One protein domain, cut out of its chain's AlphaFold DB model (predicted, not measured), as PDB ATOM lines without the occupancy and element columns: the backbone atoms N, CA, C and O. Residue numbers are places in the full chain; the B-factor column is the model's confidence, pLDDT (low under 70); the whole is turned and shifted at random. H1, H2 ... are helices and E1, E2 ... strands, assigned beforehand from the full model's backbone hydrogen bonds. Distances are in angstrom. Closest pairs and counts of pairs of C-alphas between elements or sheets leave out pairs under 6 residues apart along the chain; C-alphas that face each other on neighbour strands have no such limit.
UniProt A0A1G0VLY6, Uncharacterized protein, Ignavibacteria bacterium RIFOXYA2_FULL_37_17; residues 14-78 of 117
ATOM      1  N   CYS A  14     233.602 411.055 272.277       91.62
ATOM      2  CA  CYS A  14     232.181 410.714 272.337       91.62
ATOM      3  C   CYS A  14     231.848 409.485 271.473       91.62
ATOM      4  O   CYS A  14     232.278 409.380 270.326       91.62
ATOM      5  N   THR A  15     231.007 408.597 272.003       93.44
ATOM      6  CA  THR A  15     230.614 407.332 271.362       93.44
ATOM      7  C   THR A  15     229.126 407.252 271.033       93.44
ATOM      8  O   THR A  15     228.615 406.179 270.732       93.44
ATOM      9  N   LEU A  16     228.396 408.371 271.090       94.50
ATOM     10  CA  LEU A  16     226.940 408.365 270.906       94.50
ATOM     11  C   LEU A  16     226.505 407.847 269.526       94.50
ATOM     12  O   LEU A  16     225.482 407.177 269.445       94.50
ATOM     13  N   CYS A  17     227.284 408.090 268.465       91.25
ATOM     14  CA  CYS A  17     227.023 407.529 267.131       91.25
ATOM     15  C   CYS A  17     227.301 406.020 267.030       91.25
ATOM     16  O   CYS A  17     226.951 405.395 266.043       91.25
ATOM     17  N   CYS A  18     227.930 405.408 268.033       93.88
ATOM     18  CA  CYS A  18     228.143 403.965 268.060       93.88
ATOM     19  C   CYS A  18     226.995 403.214 268.753       93.88
ATOM     20  O   CYS A  18     227.043 401.987 268.809       93.88
ATOM     21  N   LYS A  19     225.995 403.919 269.302       93.25
ATOM     22  CA  LYS A  19     224.924 403.334 270.119       93.25
ATOM     23  C   LYS A  19     223.600 403.287 269.361       93.25
ATOM     24  O   LYS A  19     222.964 404.329 269.183       93.25
ATOM     25  N   GLY A  20     223.177 402.087 268.958       86.56
ATOM     26  CA  GLY A  20     221.915 401.866 268.241       86.56
ATOM     27  C   GLY A  20     221.858 402.494 266.845       86.56
ATOM     28  O   GLY A  20     220.771 402.840 266.384       86.56
ATOM     29  N   ASP A  21     223.011 402.709 266.206       85.44
ATOM     30  CA  ASP A  21     223.098 403.273 264.853       85.44
ATOM     31  C   ASP A  21     222.957 402.174 263.786       85.44
ATOM     32  O   ASP A  21     223.057 401.000 264.093       85.44
ATOM     33  N   LEU A  22     222.719 402.535 262.526       92.00
ATOM     34  CA  LEU A  22     222.640 401.611 261.389       92.00
ATOM     35  C   LEU A  22     223.693 402.000 260.351       92.00
ATOM     36  O   LEU A  22     223.382 402.518 259.274       92.00
ATOM     37  N   ILE A  23     224.965 401.775 260.690       94.88
ATOM     38  CA  ILE A  23     226.109 402.152 259.850       94.88
ATOM     39  C   ILE A  23     226.183 401.245 258.621       94.88
ATOM     40  O   ILE A  23     226.875 400.225 258.600       94.88
ATOM     41  N   ARG A  24     225.458 401.628 257.570       96.06
ATOM     42  CA  ARG A  24     225.502 400.971 256.263       96.06
ATOM     43  C   ARG A  24     226.892 401.100 255.635       96.06
ATOM     44  O   ARG A  24     227.432 402.199 255.530       96.06
ATOM     45  N   LEU A  25     227.415 399.988 255.128       96.88
ATOM     46  CA  LEU A  25     228.608 399.996 254.292       96.88
ATOM     47  C   LEU A  25     228.264 400.459 252.873       96.88
ATOM     48  O   LEU A  25     227.221 400.127 252.296       96.88
ATOM     49  N   THR A  26     229.143 401.276 252.320       95.44
ATOM     50  CA  THR A  26     229.007 401.858 250.985       95.44
ATOM     51  C   THR A  26     229.912 401.135 249.988       95.44
ATOM     52  O   THR A  26     230.692 400.261 250.356       95.44
ATOM     53  N   SER A  27     229.856 401.523 248.713       95.19
ATOM     54  CA  SER A  27     230.819 401.048 247.710       95.19
ATOM     55  C   SER A  27     232.254 401.522 247.971       95.19
ATOM     56  O   SER A  27     233.177 400.996 247.357       95.19
ATOM     57  N   ASN A  28     232.445 402.518 248.844       95.12
ATOM     58  CA  ASN A  28     233.757 403.041 249.223       95.12
ATOM     59  C   ASN A  28     234.378 402.273 250.403       95.12
ATOM     60  O   ASN A  28     235.514 402.552 250.785       95.12
ATOM     61  N   ASP A  29     233.648 401.315 250.980       96.75
ATOM     62  CA  ASP A  29     234.098 400.502 252.102       96.75
ATOM     63  C   ASP A  29     234.464 399.088 251.638       96.75
ATOM     64  O   ASP A  29     233.698 398.423 250.938       96.75
ATOM     65  N   ASN A  30     235.625 398.591 252.067       96.50
ATOM     66  CA  ASN A  30     235.993 397.193 251.871       96.50
ATOM     67  C   ASN A  30     235.294 396.326 252.928       96.50
ATOM     68  O   ASN A  30     235.736 396.256 254.073       96.50
ATOM     69  N   THR A  31     234.196 395.663 252.560       95.94
ATOM     70  CA  THR A  31     233.370 394.907 253.517       95.94
ATOM     71  C   THR A  31     234.112 393.762 254.206       95.94
ATOM     72  O   THR A  31     233.772 393.426 255.335       95.94
ATOM     73  N   ALA A  32     235.168 393.219 253.589       97.00
ATOM     74  CA  ALA A  32     235.999 392.169 254.179       97.00
ATOM     75  C   ALA A  32     236.801 392.630 255.415       97.00
ATOM     76  O   ALA A  32     237.312 391.796 256.159       97.00
ATOM     77  N   GLU A  33     236.921 393.940 255.653       96.88
ATOM     78  CA  GLU A  33     237.629 394.509 256.809       96.88
ATOM     79  C   GLU A  33     236.743 394.664 258.056       96.88
ATOM     80  O   GLU A  33     237.226 395.083 259.120       96.88
ATOM     81  N   TYR A  34     235.451 394.342 257.939       98.06
ATOM     82  CA  TYR A  34     234.460 394.573 258.980       98.06
ATOM     83  C   TYR A  34     233.669 393.306 259.322       98.06
ATOM     84  O   TYR A  34     233.434 392.439 258.486       98.06
ATOM     85  N   ILE A  35     233.210 393.224 260.568       98.12
ATOM     86  CA  ILE A  35     232.169 392.300 260.998       98.12
ATOM     87  C   ILE A  35     230.848 392.955 260.602       98.12
ATOM     88  O   ILE A  35     230.538 394.064 261.048       98.12
ATOM     89  N   THR A  36     230.103 392.284 259.731       98.19
ATOM     90  CA  THR A  36     228.912 392.842 259.088       98.19
ATOM     91  C   THR A  36     227.679 391.988 259.307       98.19
ATOM     92  O   THR A  36     227.778 390.768 259.422       98.19
ATOM     93  N   GLU A  37     226.516 392.620 259.220       97.62
ATOM     94  CA  GLU A  37     225.215 391.957 259.144       97.62
ATOM     95  C   GLU A  37     224.346 392.574 258.036       97.62
ATOM     96  O   GLU A  37     224.668 393.630 257.479       97.62
ATOM     97  N   LEU A  38     223.250 391.900 257.676       97.56
ATOM     98  CA  LEU A  38     222.312 392.410 256.674       97.56
ATOM     99  C   LEU A  38     221.556 393.625 257.214       97.56
ATOM    100  O   LEU A  38     220.994 393.600 258.308       97.56
ATOM    101  N   HIS A  39     221.462 394.671 256.399       96.00
ATOM    102  CA  HIS A  39     220.707 395.864 256.741       96.00
ATOM    103  C   HIS A  39     219.199 395.587 256.660       96.00
ATOM    104  O   HIS A  39     218.605 395.570 255.581       96.00
ATOM    105  N   PHE A  40     218.536 395.443 257.807       90.69
ATOM    106  CA  PHE A  40     217.129 395.017 257.854       90.69
ATOM    107  C   PHE A  40     216.136 395.977 257.172       90.69
ATOM    108  O   PHE A  40     215.062 395.546 256.765       90.69
ATOM    109  N   ARG A  41     216.471 397.271 257.012       90.25
ATOM    110  CA  ARG A  41     215.622 398.245 256.281       90.25
ATOM    111  C   ARG A  41     215.964 398.414 254.794       90.25
ATOM    112  O   ARG A  41     215.222 399.091 254.093       90.25
ATOM    113  N   ILE A  42     217.093 397.878 254.319       93.62
ATOM    114  CA  ILE A  42     217.596 398.114 252.954       93.62
ATOM    115  C   ILE A  42     218.015 396.762 252.366       93.62
ATOM    116  O   ILE A  42     219.121 396.295 252.645       93.62
ATOM    117  N   PRO A  43     217.149 396.117 251.562       94.88
ATOM    118  CA  PRO A  43     217.426 394.801 251.000       94.88
ATOM    119  C   PRO A  43     218.765 394.744 250.256       94.88
ATOM    120  O   PRO A  43     219.053 395.587 249.410       94.88
ATOM    121  N   GLY A  44     219.578 393.737 250.580       94.44
ATOM    122  CA  GLY A  44     220.879 393.499 249.947       94.44
ATOM    123  C   GLY A  44     222.020 394.408 250.416       94.44
ATOM    124  O   GLY A  44     223.158 394.178 250.017       94.44
ATOM    125  N   ALA A  45     221.761 395.405 251.269       96.62
ATOM    126  CA  ALA A  45     222.824 396.212 251.860       96.62
ATOM    127  C   ALA A  45     223.423 395.531 253.101       96.62
ATOM    128  O   ALA A  45     222.722 394.860 253.859       96.62
ATOM    129  N   LEU A  46     224.721 395.748 253.317       98.12
ATOM    130  CA  LEU A  46     225.428 395.366 254.539       98.12
ATOM    131  C   LEU A  46     225.581 396.575 255.462       98.12
ATOM    132  O   LEU A  46     225.684 397.715 255.002       98.12
ATOM    133  N   MET A  47     225.628 396.319 256.760       97.56
ATOM    134  CA  MET A  47     225.979 397.299 257.785       97.56
ATOM    135  C   MET A  47     226.983 396.707 258.769       97.56
ATOM    136  O   MET A  47     227.174 395.490 258.793       97.56
ATOM    137  N   LEU A  48     227.644 397.563 259.554       97.81
ATOM    138  CA  LEU A  48     228.417 397.086 260.700       97.81
ATOM    139  C   LEU A  48     227.504 396.267 261.616       97.81
ATOM    140  O   LEU A  48     226.358 396.648 261.841       97.81
ATOM    141  N   ALA A  49     228.014 395.140 262.104       98.00
ATOM    142  CA  ALA A  49     227.264 394.297 263.018       98.00
ATOM    143  C   ALA A  49     227.056 394.976 264.374       98.00
ATOM    144  O   ALA A  49     227.804 395.887 264.759       98.00
ATOM    145  N   HIS A  50     226.074 394.480 265.118       97.75
ATOM    146  CA  HIS A  50     225.751 394.963 266.454       97.75
ATOM    147  C   HIS A  50     226.022 393.906 267.529       97.75
ATOM    148  O   HIS A  50     226.021 392.701 267.279       97.75
ATOM    149  N   LYS A  51     226.259 394.374 268.753       97.44
ATOM    150  CA  LYS A  51     226.214 393.569 269.976       97.44
ATOM    151  C   LYS A  51     224.760 393.244 270.325       97.44
ATOM    152  O   LYS A  51     223.835 393.887 269.835       97.44
ATOM    153  N   GLU A  52     224.552 392.318 271.260       96.06
ATOM    154  CA  GLU A  52     223.205 391.961 271.739       96.06
ATOM    155  C   GLU A  52     222.421 393.160 272.305       96.06
ATOM    156  O   GLU A  52     221.198 393.203 272.207       96.06
ATOM    157  N   ASN A  53     223.115 394.160 272.862       94.50
ATOM    158  CA  ASN A  53     222.500 395.382 273.384       94.50
ATOM    159  C   ASN A  53     222.180 396.438 272.301       94.50
ATOM    160  O   ASN A  53     221.665 397.503 272.637       94.50
ATOM    161  N   GLY A  54     222.489 396.165 271.029       93.94
ATOM    162  CA  GLY A  54     222.271 397.071 269.900       93.94
ATOM    163  C   GLY A  54     223.386 398.094 269.656       93.94
ATOM    164  O   GLY A  54     223.288 398.877 268.713       93.94
ATOM    165  N   ASP A  55     224.453 398.112 270.456       96.00
ATOM    166  CA  ASP A  55     225.625 398.940 270.158       96.00
ATOM    167  C   ASP A  55     226.418 398.358 268.984       96.00
ATOM    168  O   ASP A  55     226.405 397.153 268.741       96.00
ATOM    169  N   CYS A  56     227.164 399.204 268.275       97.25
ATOM    170  CA  CYS A  56     228.103 398.763 267.250       97.25
ATOM    171  C   CYS A  56     229.080 397.723 267.827       97.25
ATOM    172  O   CYS A  56     229.627 397.902 268.920       97.25
ATOM    173  N   ILE A  57     229.355 396.662 267.065       98.06
ATOM    174  CA  ILE A  57     230.268 395.577 267.459       98.06
ATOM    175  C   ILE A  57     231.673 396.076 267.829       98.06
ATOM    176  O   ILE A  57     232.356 395.442 268.623       98.06
ATOM    177  N   TYR A  58     232.080 397.235 267.300       96.94
ATOM    178  CA  TYR A  58     233.388 397.853 267.533       96.94
ATOM    179  C   TYR A  58     233.422 398.893 268.661       96.94
ATOM    180  O   TYR A  58     234.463 399.517 268.882       96.94
ATOM    181  N   LEU A  59     232.305 399.135 269.351       96.88
ATOM    182  CA  LEU A  59     232.286 400.017 270.514       96.88
ATOM    183  C   LEU A  59     232.893 399.300 271.721       96.88
ATOM    184  O   LEU A  59     232.275 398.392 272.258       96.88
ATOM    185  N   GLU A  60     234.053 399.730 272.195       94.81
ATOM    186  CA  GLU A  60     234.678 399.228 273.421       94.81
ATOM    187  C   GLU A  60     234.555 400.237 274.570       94.81
ATOM    188  O   GLU A  60     234.120 401.374 274.374       94.81
ATOM    189  N   GLU A  61     234.972 399.837 275.775       91.44
ATOM    190  CA  GLU A  61     234.970 400.696 276.971       91.44
ATOM    191  C   GLU A  61     235.693 402.035 276.733       91.44
ATOM    192  O   GLU A  61     235.207 403.088 277.138       91.44
ATOM    193  N   ASN A  62     236.805 402.001 275.991       88.44
ATOM    194  CA  ASN A  62     237.626 403.173 275.672       88.44
ATOM    195  C   ASN A  62     237.249 403.858 274.343       88.44
ATOM    196  O   ASN A  62     237.989 404.717 273.864       88.44
ATOM    197  N   GLY A  63     236.128 403.480 273.720       92.12
ATOM    198  CA  GLY A  63     235.653 404.062 272.465       92.12
ATOM    199  C   GLY A  63     235.685 403.109 271.272       92.12
ATOM    200  O   GLY A  63     235.696 401.890 271.418       92.12
ATOM    201  N   CYS A  64     235.645 403.664 270.061       92.56
ATOM    202  CA  CYS A  64     235.609 402.869 268.833       92.56
ATOM    203  C   CYS A  64     236.974 402.213 268.559       92.56
ATOM    204  O   CYS A  64     237.948 402.903 268.251       92.56
ATOM    205  N   SER A  65     237.033 400.878 268.596       94.50
ATOM    206  CA  SER A  65     238.267 400.105 268.370       94.50
ATOM    207  C   SER A  65     238.813 400.208 266.944       94.50
ATOM    208  O   SER A  65     239.965 399.858 266.689       94.50
ATOM    209  N   ILE A  66     238.008 400.718 266.008       94.50
ATOM    210  CA  ILE A  66     238.365 400.852 264.593       94.50
ATOM    211  C   ILE A  66     238.380 402.300 264.114       94.50
ATOM    212  O   ILE A  66     238.368 402.523 262.911       94.50
ATOM    213  N   HIS A  67     238.405 403.292 265.011       89.50
ATOM    214  CA  HIS A  67     238.234 404.700 264.633       89.50
ATOM    215  C   HIS A  67     239.180 405.158 263.502       89.50
ATOM    216  O   HIS A  67     238.759 405.867 262.592       89.50
ATOM    217  N   SER A  68     240.440 404.702 263.500       89.88
ATOM    218  CA  SER A  68     241.439 405.020 262.460       89.88
ATOM    219  C   SER A  68     241.118 404.460 261.068       89.88
ATOM    220  O   SER A  68     241.656 404.942 260.076       89.88
ATOM    221  N   ARG A  69     240.245 403.454 260.993       93.38
ATOM    222  CA  ARG A  69     239.795 402.778 259.771       93.38
ATOM    223  C   ARG A  69     238.267 402.684 259.705       93.38
ATOM    224  O   ARG A  69     237.733 401.765 259.100       93.38
ATOM    225  N   ALA A  70     237.557 403.591 260.377       93.75
ATOM    226  CA  ALA A  70     236.099 403.567 260.440       93.75
ATOM    227  C   ALA A  70     235.507 403.741 259.033       93.75
ATOM    228  O   ALA A  70     236.106 404.487 258.261       93.75
ATOM    229  N   PRO A  71     234.364 403.120 258.687       95.44
ATOM    230  CA  PRO A  71     233.789 403.195 257.341       95.44
ATOM    231  C   PRO A  71     233.331 404.613 256.965       95.44
ATOM    232  O   PRO A  71     233.267 405.510 257.807       95.44
ATOM    233  N   GLU A  72     232.991 404.818 255.690       94.25
ATOM    234  CA  GLU A  72     232.635 406.121 255.118       94.25
ATOM    235  C   GLU A  72     231.583 406.864 255.942       94.25
ATOM    236  O   GLU A  72     231.810 408.017 256.316       94.25
ATOM    237  N   LEU A  73     230.477 406.200 256.293       92.69
ATOM    238  CA  LEU A  73     229.413 406.846 257.059       92.69
ATOM    239  C   LEU A  73     229.883 407.316 258.438       92.69
ATOM    240  O   LEU A  73     229.554 408.436 258.826       92.69
ATOM    241  N   CYS A  74     230.713 406.535 259.138       92.88
ATOM    242  CA  CYS A  74     231.293 406.954 260.416       92.88
ATOM    243  C   CYS A  74     232.199 408.181 260.256       92.88
ATOM    244  O   CYS A  74     232.138 409.088 261.080       92.88
ATOM    245  N   ARG A  75     233.013 408.236 259.192       90.69
ATOM    246  CA  ARG A  75     233.912 409.374 258.920       90.69
ATOM    247  C   ARG A  75     233.161 410.648 258.531       90.69
ATOM    248  O   ARG A  75     233.664 411.742 258.767       90.69
ATOM    249  N   SER A  76     231.981 410.503 257.929       89.06
ATOM    250  CA  SER A  76     231.095 411.618 257.569       89.06
ATOM    251  C   SER A  76     230.132 412.039 258.684       89.06
ATOM    252  O   SER A  76     229.392 413.009 258.524       89.06
ATOM    253  N   ALA A  77     230.082 411.295 259.791       89.94
ATOM    254  CA  ALA A  77     229.113 411.540 260.844       89.94
ATOM    255  C   ALA A  77     229.430 412.851 261.576       89.94
ATOM    256  O   ALA A  77     230.443 412.970 262.259       89.94
ATOM    257  N   ASP A  78     228.514 413.817 261.493       92.81
ATOM    258  CA  ASP A  78     228.576 415.057 262.263       92.81
ATOM    259  C   ASP A  78     227.220 415.358 262.908       92.81
ATOM    260  O   ASP A  78     226.247 415.745 262.253       92.81
TER     261      ASP A  78
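Overview. This is residues 14 to 78 of the 117 residues of an uncharacterized protein of Ignavibacteria bacterium RIFOXYA2_FULL_37_17 (UniProt A0A1G0VLY6). Little of this domain is regular structure: long loops make most of a compact body, with the small hairpin E1 and E2 toward one end, the loop of residues 59 to 64 at the other, and one short helix, H1, away from E1. The 65 printed residues hold E1, E2 and H1 in chain order, an antiparallel sheet E1 - E2, and a mixed class with only 11 residues in named elements. The radius of gyration of the C-alphas is 11.0 A; the spans are 32 by 24 by 22 A.

Along the chain. Find C-alpha 36 at (228.912, 392.842, 259.088), where E1, residues 36 to 38, begins its 7.0 A. E2, residues 46 to 48, covers 7.1 A. H1, residues 72 to 76, runs 6.2 A to C-alpha 76 at (231.095, 411.618, 257.569).

Arrangement. Look at N 37 and O 47, 3.0 A apart and within hydrogen-bond range, in the hairpin of E1 and E2, antiparallel at 135 degrees. E1 and H1 are apart. In H1 every O i to N i+4 pair is within hydrogen-bond range.

Size, cuts and confidence. The C-alphas of Pro 43 and Asn 62, the two farthest apart, are 33.0 A apart. The link from E2 to H1, 23 residues, is long. The printed part has no cut, and no printed residue is under 70 in pLDDT.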